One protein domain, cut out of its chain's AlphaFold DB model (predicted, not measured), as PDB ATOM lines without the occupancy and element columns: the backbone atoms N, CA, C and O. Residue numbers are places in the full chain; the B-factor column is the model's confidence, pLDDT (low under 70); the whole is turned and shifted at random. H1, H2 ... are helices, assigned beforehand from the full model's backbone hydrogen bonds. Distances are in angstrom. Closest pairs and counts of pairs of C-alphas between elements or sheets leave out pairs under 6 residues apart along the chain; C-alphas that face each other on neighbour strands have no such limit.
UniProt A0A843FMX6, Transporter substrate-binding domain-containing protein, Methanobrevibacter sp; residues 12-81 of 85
ATOM      1  N   GLY A  12     -12.924  48.076  40.484       78.81
ATOM      2  CA  GLY A  12     -11.550  48.538  40.711       78.81
ATOM      3  C   GLY A  12     -11.360  50.012  40.336       78.81
ATOM      4  O   GLY A  12     -10.688  50.766  41.040       78.81
ATOM      5  N   VAL A  13     -12.026  50.476  39.269       83.88
ATOM      6  CA  VAL A  13     -11.994  51.890  38.868       83.88
ATOM      7  C   VAL A  13     -12.770  52.752  39.865       83.88
ATOM      8  O   VAL A  13     -12.314  53.846  40.206       83.88
ATOM      9  N   ALA A  14     -13.913  52.269  40.358       86.25
ATOM     10  CA  ALA A  14     -14.680  52.938  41.406       86.25
ATOM     11  C   ALA A  14     -13.848  53.101  42.684       86.25
ATOM     12  O   ALA A  14     -13.739  54.211  43.204       86.25
ATOM     13  N   GLN A  15     -13.215  52.023  43.151       83.69
ATOM     14  CA  GLN A  15     -12.352  52.022  44.333       83.69
ATOM     15  C   GLN A  15     -11.181  53.000  44.176       83.69
ATOM     16  O   GLN A  15     -10.980  53.848  45.045       83.69
ATOM     17  N   TYR A  16     -10.487  52.975  43.033       83.44
ATOM     18  CA  TYR A  16      -9.421  53.934  42.722       83.44
ATOM     19  C   TYR A  16      -9.916  55.392  42.688       83.44
ATOM     20  O   TYR A  16      -9.273  56.303  43.204       83.44
ATOM     21  N   GLN A  17     -11.078  55.662  42.089       86.00
ATOM     22  CA  GLN A  17     -11.638  57.020  42.049       86.00
ATOM     23  C   GLN A  17     -12.016  57.523  43.446       86.00
ATOM     24  O   GLN A  17     -11.788  58.695  43.757       86.00
ATOM     25  N   ILE A  18     -12.598  56.657  44.276       86.62
ATOM     26  CA  ILE A  18     -13.020  56.988  45.638       86.62
ATOM     27  C   ILE A  18     -11.802  57.217  46.538       86.62
ATOM     28  O   ILE A  18     -11.796  58.202  47.280       86.62
ATOM     29  N   SER A  19     -10.749  56.396  46.425       82.44
ATOM     30  CA  SER A  19      -9.509  56.590  47.192       82.44
ATOM     31  C   SER A  19      -8.860  57.949  46.901       82.44
ATOM     32  O   SER A  19      -8.373  58.611  47.814       82.44
ATOM     33  N   GLN A  20      -8.954  58.428  45.657       83.44
ATOM     34  CA  GLN A  20      -8.407  59.723  45.238       83.44
ATOM     35  C   GLN A  20      -9.291  60.930  45.608       83.44
ATOM     36  O   GLN A  20      -8.779  62.040  45.756       83.44
ATOM     37  N   LYS A  21     -10.619  60.756  45.704       79.81
ATOM     38  CA  LYS A  21     -11.592  61.861  45.882       79.81
ATOM     39  C   LYS A  21     -12.182  61.969  47.290       79.81
ATOM     40  O   LYS A  21     -12.849  62.964  47.580       79.81
ATOM     41  N   GLY A  22     -11.908  60.996  48.154       73.88
ATOM     42  CA  GLY A  22     -12.390  60.929  49.530       73.88
ATOM     43  C   GLY A  22     -13.570  59.968  49.678       73.88
ATOM     44  O   GLY A  22     -14.624  60.160  49.067       73.88
ATOM     45  N   SER A  23     -13.391  58.964  50.539       71.44
ATOM     46  CA  SER A  23     -14.362  57.909  50.873       71.44
ATOM     47  C   SER A  23     -15.702  58.427  51.379       71.44
ATOM     48  O   SER A  23     -16.727  57.782  51.201       71.44
ATOM     49  N   ASP A  24     -15.710  59.609  51.985       79.75
ATOM     50  CA  ASP A  24     -16.861  60.098  52.744       79.75
ATOM     51  C   ASP A  24     -17.931  60.739  51.844       79.75
ATOM     52  O   ASP A  24     -18.997  61.136  52.314       79.75
ATOM     53  N   GLN A  25     -17.647  60.861  50.543       84.25
ATOM     54  CA  GLN A  25     -18.530  61.496  49.563       84.25
ATOM     55  C   GLN A  25     -19.287  60.497  48.684       84.25
ATOM     56  O   GLN A  25     -20.267  60.876  48.046       84.25
ATOM     57  N   TYR A  26     -18.845  59.238  48.633       87.00
ATOM     58  CA  TYR A  26     -19.366  58.233  47.711       87.00
ATOM     59  C   TYR A  26     -19.595  56.912  48.437       87.00
ATOM     60  O   TYR A  26     -18.819  56.523  49.304       87.00
ATOM     61  N   LYS A  27     -20.650  56.193  48.052       86.94
ATOM     62  CA  LYS A  27     -20.938  54.846  48.545       86.94
ATOM     63  C   LYS A  27     -21.030  53.889  47.360       86.94
ATOM     64  O   LYS A  27     -21.768  54.166  46.419       86.94
ATOM     65  N   ILE A  28     -20.321  52.764  47.441       88.00
ATOM     66  CA  ILE A  28     -20.521  51.617  46.547       88.00
ATOM     67  C   ILE A  28     -21.707  50.806  47.089       88.00
ATOM     68  O   ILE A  28     -21.807  50.587  48.298       88.00
ATOM     69  N   LEU A  29     -22.647  50.443  46.215       88.44
ATOM     70  CA  LEU A  29     -23.783  49.588  46.565       88.44
ATOM     71  C   LEU A  29     -23.377  48.113  46.476       88.44
ATOM     72  O   LEU A  29     -22.532  47.766  45.660       88.44
ATOM     73  N   ASP A  30     -24.007  47.263  47.288       82.38
ATOM     74  CA  ASP A  30     -23.663  45.835  47.383       82.38
ATOM     75  C   ASP A  30     -24.134  45.010  46.167       82.38
ATOM     76  O   ASP A  30     -23.728  43.865  45.996       82.38
ATOM     77  N   GLU A  31     -25.033  45.561  45.346       84.25
ATOM     78  CA  GLU A  31     -25.597  44.871  44.186       84.25
ATOM     79  C   GLU A  31     -24.678  45.002  42.966       84.25
ATOM     80  O   GLU A  31     -24.503  46.088  42.408       84.25
ATOM     81  N   GLU A  32     -24.130  43.871  42.525       80.25
ATOM     82  CA  GLU A  32     -23.422  43.759  41.255       80.25
ATOM     83  C   GLU A  32     -24.419  43.559  40.111       80.25
ATOM     84  O   GLU A  32     -25.223  42.626  40.108       80.25
ATOM     85  N   ILE A  33     -24.354  44.436  39.112       82.38
ATOM     86  CA  ILE A  33     -25.255  44.401  37.950       82.38
ATOM     87  C   ILE A  33     -24.651  43.676  36.737       82.38
ATOM     88  O   ILE A  33     -25.365  43.405  35.773       82.38
ATOM     89  N   SER A  34     -23.344  43.386  36.760       77.50
ATOM     90  CA  SER A  34     -22.628  42.666  35.701       77.50
ATOM     91  C   SER A  34     -21.327  42.062  36.229       77.50
ATOM     92  O   SER A  34     -20.640  42.689  37.033       77.50
ATOM     93  N   SER A  35     -20.976  40.878  35.723       71.44
ATOM     94  CA  SER A  35     -19.663  40.255  35.899       71.44
ATOM     95  C   SER A  35     -18.980  40.154  34.539       71.44
ATOM     96  O   SER A  35     -19.499  39.494  33.633       71.44
ATOM     97  N   GLU A  36     -17.817  40.776  34.394       74.50
ATOM     98  CA  GLU A  36     -17.054  40.787  33.148       74.50
ATOM     99  C   GLU A  36     -15.692  40.130  33.368       74.50
ATOM    100  O   GLU A  36     -15.048  40.331  34.395       74.50
ATOM    101  N   GLN A  37     -15.254  39.326  32.400       79.00
ATOM    102  CA  GLN A  37     -13.911  38.757  32.404       79.00
ATOM    103  C   GLN A  37     -13.007  39.592  31.504       79.00
ATOM    104  O   GLN A  37     -13.313  39.813  30.329       79.00
ATOM    105  N   TYR A  38     -11.876  40.031  32.050       82.56
ATOM    106  CA  TYR A  38     -10.846  40.707  31.272       82.56
ATOM    107  C   TYR A  38     -10.002  39.689  30.504       82.56
ATOM    108  O   TYR A  38      -9.683  38.610  31.001       82.56
ATOM    109  N   GLY A  39      -9.607  40.056  29.287       88.75
ATOM    110  CA  GLY A  39      -8.756  39.235  28.438       88.75
ATOM    111  C   GLY A  39      -7.832  40.082  27.574       88.75
ATOM    112  O   GLY A  39      -8.077  41.267  27.336       88.75
ATOM    113  N   VAL A  40      -6.759  39.462  27.086       92.38
ATOM    114  CA  VAL A  40      -5.826  40.108  26.160       92.38
ATOM    115  C   VAL A  40      -6.370  39.978  24.738       92.38
ATOM    116  O   VAL A  40      -6.529  38.878  24.213       92.38
ATOM    117  N   GLY A  41      -6.680  41.112  24.112       94.50
ATOM    118  CA  GLY A  41      -7.174  41.158  22.736       94.50
ATOM    119  C   GLY A  41      -6.046  41.088  21.705       94.50
ATOM    120  O   GLY A  41      -5.042  41.789  21.819       94.50
ATOM    121  N   PHE A  42      -6.246  40.299  20.647       96.19
ATOM    122  CA  PHE A  42      -5.299  40.153  19.539       96.19
ATOM    123  C   PHE A  42      -5.922  40.559  18.206       96.19
ATOM    124  O   PHE A  42      -7.135  40.487  18.008       96.19
ATOM    125  N   LYS A  43      -5.074  40.953  17.248       97.25
ATOM    126  CA  LYS A  43      -5.509  41.156  15.864       97.25
ATOM    127  C   LYS A  43      -6.055  39.835  15.308       97.25
ATOM    128  O   LYS A  43      -5.382  38.811  15.404       97.25
ATOM    129  N   LEU A  44      -7.230  39.877  14.679       96.12
ATOM    130  CA  LEU A  44      -7.845  38.698  14.063       96.12
ATOM    131  C   LEU A  44      -6.873  38.013  13.084       96.12
ATOM    132  O   LEU A  44      -6.276  38.678  12.234       96.12
ATOM    133  N   GLY A  45      -6.715  36.694  13.230       96.88
ATOM    134  CA  GLY A  45      -5.777  35.870  12.460       96.88
ATOM    135  C   GLY A  45      -4.346  35.813  13.010       96.88
ATOM    136  O   GLY A  45      -3.533  35.070  12.471       96.88
ATOM    137  N   ASN A  46      -4.013  36.555  14.072       97.69
ATOM    138  CA  ASN A  46      -2.705  36.470  14.733       97.69
ATOM    139  C   ASN A  46      -2.696  35.387  15.829       97.69
ATOM    140  O   ASN A  46      -2.529  35.673  17.014       97.69
ATOM    141  N   GLU A  47      -2.959  34.148  15.417       97.38
ATOM    142  CA  GLU A  47      -3.155  33.008  16.319       97.38
ATOM    143  C   GLU A  47      -1.872  32.571  17.031       97.38
ATOM    144  O   GLU A  47      -1.940  32.211  18.203       97.38
ATOM    145  N   GLU A  48      -0.720  32.680  16.363       97.81
ATOM    146  CA  GLU A  48       0.590  32.303  16.910       97.81
ATOM    147  C   GLU A  48       0.961  33.159  18.128       97.81
ATOM    148  O   GLU A  48       1.283  32.630  19.190       97.81
ATOM    149  N   LEU A  49       0.836  34.487  18.014       97.69
ATOM    150  CA  LEU A  49       1.112  35.392  19.133       97.69
ATOM    151  C   LEU A  49       0.113  35.200  20.279       97.69
ATOM    152  O   LEU A  49       0.503  35.238  21.447       97.69
ATOM    153  N   ARG A  50      -1.170  35.003  19.947       97.69
ATOM    154  CA  ARG A  50      -2.206  34.731  20.948       97.69
ATOM    155  C   ARG A  50      -1.874  33.460  21.730       97.69
ATOM    156  O   ARG A  50      -1.917  33.501  22.952       97.69
ATOM    157  N   ASP A  51      -1.528  32.366  21.049       97.94
ATOM    158  CA  ASP A  51      -1.201  31.093  21.707       97.94
ATOM    159  C   ASP A  51       0.034  31.194  22.585       97.94
ATOM    160  O   ASP A  51       0.020  30.704  23.710       97.94
ATOM    161  N   GLN A  52       1.079  31.867  22.104       98.06
ATOM    162  CA  GLN A  52       2.284  32.070  22.896       98.06
ATOM    163  C   GLN A  52       1.974  32.818  24.199       98.06
ATOM    164  O   GLN A  52       2.419  32.404  25.266       98.06
ATOM    165  N   ILE A  53       1.195  33.902  24.125       96.50
ATOM    166  CA  ILE A  53       0.833  34.677  25.317       96.50
ATOM    167  C   ILE A  53      -0.107  33.888  26.227       96.50
ATOM    168  O   ILE A  53       0.086  33.916  27.439       96.50
ATOM    169  N   GLN A  54      -1.082  33.162  25.675       96.12
ATOM    170  CA  GLN A  54      -1.984  32.334  26.476       96.12
ATOM    171  C   GLN A  54      -1.216  31.253  27.244       96.12
ATOM    172  O   GLN A  54      -1.428  31.115  28.442       96.12
ATOM    173  N   ALA A  55      -0.284  30.552  26.591       97.19
ATOM    174  CA  ALA A  55       0.529  29.525  27.238       97.19
ATOM    175  C   ALA A  55       1.357  30.097  28.400       97.19
ATOM    176  O   ALA A  55       1.385  29.527  29.483       97.19
ATOM    177  N   THR A  56       1.980  31.264  28.206       96.81
ATOM    178  CA  THR A  56       2.732  31.936  29.276       96.81
ATOM    179  C   THR A  56       1.828  32.398  30.419       96.81
ATOM    180  O   THR A  56       2.204  32.263  31.579       96.81
ATOM    181  N   LEU A  57       0.634  32.924  30.125       94.50
ATOM    182  CA  LEU A  57      -0.331  33.277  31.169       94.50
ATOM    183  C   LEU A  57      -0.770  32.039  31.956       94.50
ATOM    184  O   LEU A  57      -0.828  32.105  33.179       94.50
ATOM    185  N   ASP A  58      -1.028  30.919  31.278       94.44
ATOM    186  CA  ASP A  58      -1.391  29.655  31.922       94.44
ATOM    187  C   ASP A  58      -0.277  29.164  32.863       94.44
ATOM    188  O   ASP A  58      -0.562  28.834  34.014       94.44
ATOM    189  N   GLU A  59       0.989  29.204  32.430       96.94
ATOM    190  CA  GLU A  59       2.152  28.882  33.274       96.94
ATOM    191  C   GLU A  59       2.245  29.805  34.505       96.94
ATOM    192  O   GLU A  59       2.457  29.331  35.620       96.94
ATOM    193  N   MET A  60       2.021  31.113  34.327       95.06
ATOM    194  CA  MET A  60       2.029  32.092  35.425       95.06
ATOM    195  C   MET A  60       0.853  31.925  36.400       95.06
ATOM    196  O   MET A  60       0.927  32.346  37.559       95.06
ATOM    197  N   PHE A  61      -0.274  31.384  35.934       92.50
ATOM    198  CA  PHE A  61      -1.384  31.008  36.808       92.50
ATOM    199  C   PHE A  61      -1.030  29.760  37.617       92.50
ATOM    200  O   PHE A  61      -1.310  29.713  38.812       92.50
ATOM    201  N   GLU A  62      -0.404  28.764  36.987       94.31
ATOM    202  CA  GLU A  62      -0.006  27.516  37.644       94.31
ATOM    203  C   GLU A  62       1.096  27.717  38.691       94.31
ATOM    204  O   GLU A  62       1.066  27.073  39.742       94.31
ATOM    205  N   ASP A  63       2.051  28.614  38.440       96.38
ATOM    206  CA  ASP A  63       3.163  28.880  39.358       96.38
ATOM    207  C   ASP A  63       2.856  29.932  40.447       96.38
ATOM    208  O   ASP A  63       3.685  30.175  41.329       96.38
ATOM    209  N   GLY A  64       1.659  30.532  40.417       94.81
ATOM    210  CA  GLY A  64       1.200  31.534  41.384       94.81
ATOM    211  C   GLY A  64       1.730  32.951  41.139       94.81
ATOM    212  O   GLY A  64       1.467  33.856  41.937       94.81
ATOM    213  N   THR A  65       2.449  33.195  40.040       95.88
ATOM    214  CA  THR A  65       2.943  34.531  39.686       95.88
ATOM    215  C   THR A  65       1.796  35.523  39.497       95.88
ATOM    216  O   THR A  65       1.899  36.655  39.971       95.88
ATOM    217  N   VAL A  66       0.689  35.117  38.860       93.75
ATOM    218  CA  VAL A  66      -0.485  35.997  38.684       93.75
ATOM    219  C   VAL A  66      -1.083  36.403  40.030       93.75
ATOM    220  O   VAL A  66      -1.363  37.582  40.237       93.75
ATOM    221  N   GLU A  67      -1.237  35.456  40.956       92.50
ATOM    222  CA  GLU A  67      -1.770  35.735  42.293       92.50
ATOM    223  C   GLU A  67      -0.871  36.720  43.047       92.50
ATOM    224  O   GLU A  67      -1.353  37.706  43.602       92.50
ATOM    225  N   LYS A  68       0.448  36.507  43.000       95.25
ATOM    226  CA  LYS A  68       1.419  37.406  43.626       95.25
ATOM    227  C   LYS A  68       1.348  38.824  43.055       95.25
ATOM    228  O   LYS A  68       1.379  39.780  43.819       95.25
ATOM    229  N   ILE A  69       1.234  38.959  41.734       93.88
ATOM    230  CA  ILE A  69       1.059  40.269  41.093       93.88
ATOM    231  C   ILE A  69      -0.264  40.894  41.538       93.88
ATOM    232  O   ILE A  69      -0.292  42.076  41.855       93.88
ATOM    233  N   ALA A  70      -1.356  40.130  41.597       91.25
ATOM    234  CA  ALA A  70      -2.652  40.651  42.020       91.25
ATOM    235  C   ALA A  70      -2.633  41.173  43.464       91.25
ATOM    236  O   ALA A  70      -3.239  42.207  43.740       91.25
ATOM    237  N   GLN A  71      -1.908  40.503  44.364       93.12
ATOM    238  CA  GLN A  71      -1.737  40.930  45.758       93.12
ATOM    239  C   GLN A  71      -1.053  42.299  45.884       93.12
ATOM    240  O   GLN A  71      -1.394  43.058  46.789       93.12
ATOM    241  N   ASP A  72      -0.156  42.668  44.961       93.19
ATOM    242  CA  ASP A  72       0.452  44.009  44.944       93.19
ATOM    243  C   ASP A  72      -0.585  45.123  44.675       93.19
ATOM    244  O   ASP A  72      -0.327  46.294  44.955       93.19
ATOM    245  N   TYR A  73      -1.772  44.764  44.170       86.75
ATOM    246  CA  TYR A  73      -2.894  45.659  43.878       86.75
ATOM    247  C   TYR A  73      -4.142  45.343  44.726       86.75
ATOM    248  O   TYR A  73      -5.264  45.662  44.320       86.75
ATOM    249  N   ASP A  74      -3.964  44.725  45.901       86.00
ATOM    250  CA  ASP A  74      -5.051  44.345  46.820       86.00
ATOM    251  C   ASP A  74      -5.980  45.520  47.171       86.00
ATOM    252  O   ASP A  74      -7.203  45.387  47.134       86.00
ATOM    253  N   GLU A  75      -5.413  46.714  47.380       81.25
ATOM    254  CA  GLU A  75      -6.169  47.937  47.691       81.25
ATOM    255  C   GLU A  75      -7.145  48.378  46.580       81.25
ATOM    256  O   GLU A  75      -8.060  49.163  46.833       81.25
ATOM    257  N   PHE A  76      -6.972  47.857  45.361       79.75
ATOM    258  CA  PHE A  76      -7.830  48.107  44.199       79.75
ATOM    259  C   PHE A  76      -8.743  46.919  43.863       79.75
ATOM    260  O   PHE A  76      -9.324  46.880  42.775       79.75
ATOM    261  N   GLY A  77      -8.834  45.926  44.754       78.50
ATOM    262  CA  GLY A  77      -9.732  44.781  44.606       78.50
ATOM    263  C   GLY A  77      -9.324  43.794  43.510       78.50
ATOM    264  O   GLY A  77     -10.126  42.943  43.128       78.50
ATOM    265  N   VAL A  78      -8.089  43.879  43.004       84.12
ATOM    266  CA  VAL A  78      -7.592  43.029  41.908       84.12
ATOM    267  C   VAL A  78      -7.549  41.536  42.266       84.12
ATOM    268  O   VAL A  78      -7.921  40.729  41.417       84.12
ATOM    269  N   PRO A  79      -7.190  41.106  43.494       87.19
ATOM    270  CA  PRO A  79      -7.260  39.688  43.853       87.19
ATOM    271  C   PRO A  79      -8.663  39.087  43.691       87.19
ATOM    272  O   PRO A  79      -8.797  37.933  43.292       87.19
ATOM    273  N   GLY A  80      -9.711  39.874  43.954       82.44
ATOM    274  CA  GLY A  80     -11.104  39.445  43.814       82.44
ATOM    275  C   GLY A  80     -11.607  39.383  42.369       82.44
ATOM    276  O   GLY A  80     -12.648  38.782  42.127       82.44
ATOM    277  N   SER A  81     -10.886  39.976  41.411       79.94
ATOM    278  CA  SER A  81     -11.250  39.975  39.987       79.94
ATOM    279  C   SER A  81     -10.520  38.909  39.167       79.94
ATOM    280  O   SER A  81     -10.762  38.785  37.963       79.94
TER     281      SER A  81
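AT A GLANCE: This is residues 12 to 81 of the 85 residues of the protein "Transporter substrate-binding domain-containing protein" of Methanobrevibacter sp (UniProt A0A843FMX6). An open, elongated loop of chain: the long helix H2 makes one side near one end, H3 follows it round a corner, the short H4 folds back beside H3, and H1 lies at the other end of the length. The long unnamed stretch of residues 22 to 46 runs from H1 to H2, and few contacts join the parts. The printed part has 70 residues with four named helices, H1, H2, H3 and H4 in chain order, and no named strand; the class is all helix, with 37 of the 70 residues in the helices. The whole is only just loose, close to extended, with a radius of gyration of the C-alphas of 16.3 A, and it spans 48 by 28 by 21 A.

IN THESE COORDINATES: Find C-alpha 47 at (-3.155, 33.008, 16.319); from there H2, residues 47 to 62, runs 22.2 A to C-alpha 62 at (-0.006, 27.516, 37.644). H3, residues 65 to 71, follows and is 10.0 A long. H4, residues 78 to 81, is 5.1 A long and ends at C-alpha 81 at (-11.250, 39.975, 39.987). Go back to C-alpha 12 at (-11.550, 48.538, 40.711) for H1, residues 12 to 21, which is 14.3 A long.

HOW THE PARTS SIT: Begin at residues 57 to 61 of H2, with which alone it touches H3. The two only just touch, and only at the corner by their link, with 3 pairs of C-alphas within 8 A; the closest C-alphas are those of Met 60 and Val 66, 5.7 A apart. They run the same way at a steep tilt of 67 degrees. Next look at Ala 70 and Pro 79, whose C-alphas, 5.1 A apart, are the closest where H3 and H4 touch. H1 and H4 are close but not clearly touching, the closest C-alphas being those of Gly 12 and Val 78, 6.9 A apart. H1 is apart from H2 and from H3, and H2 is apart from H4. In H1, H2 and H3 every O i to N i+4 pair is within hydrogen-bond range; H4 is too short for such a pair, and its one O i to N i+3 pair is within range.

THE WHOLE: Look at Asp 24 and Glu 48 for the two C-alphas farthest apart, 48.6 A. The first and last printed C-alphas, 12 and 81, are 8.6 A apart. The link from H1 to H2 is long, with 25 residues; the link from H2 to H3 is tight, and that from H3 to H4 is short. Residues 29 to 34 stand free, as do residues 43 to 49, of which 47 to 49 belong to H2. The printed part has no cut. Its mean pLDDT is 88.5, and no printed residue is under 70.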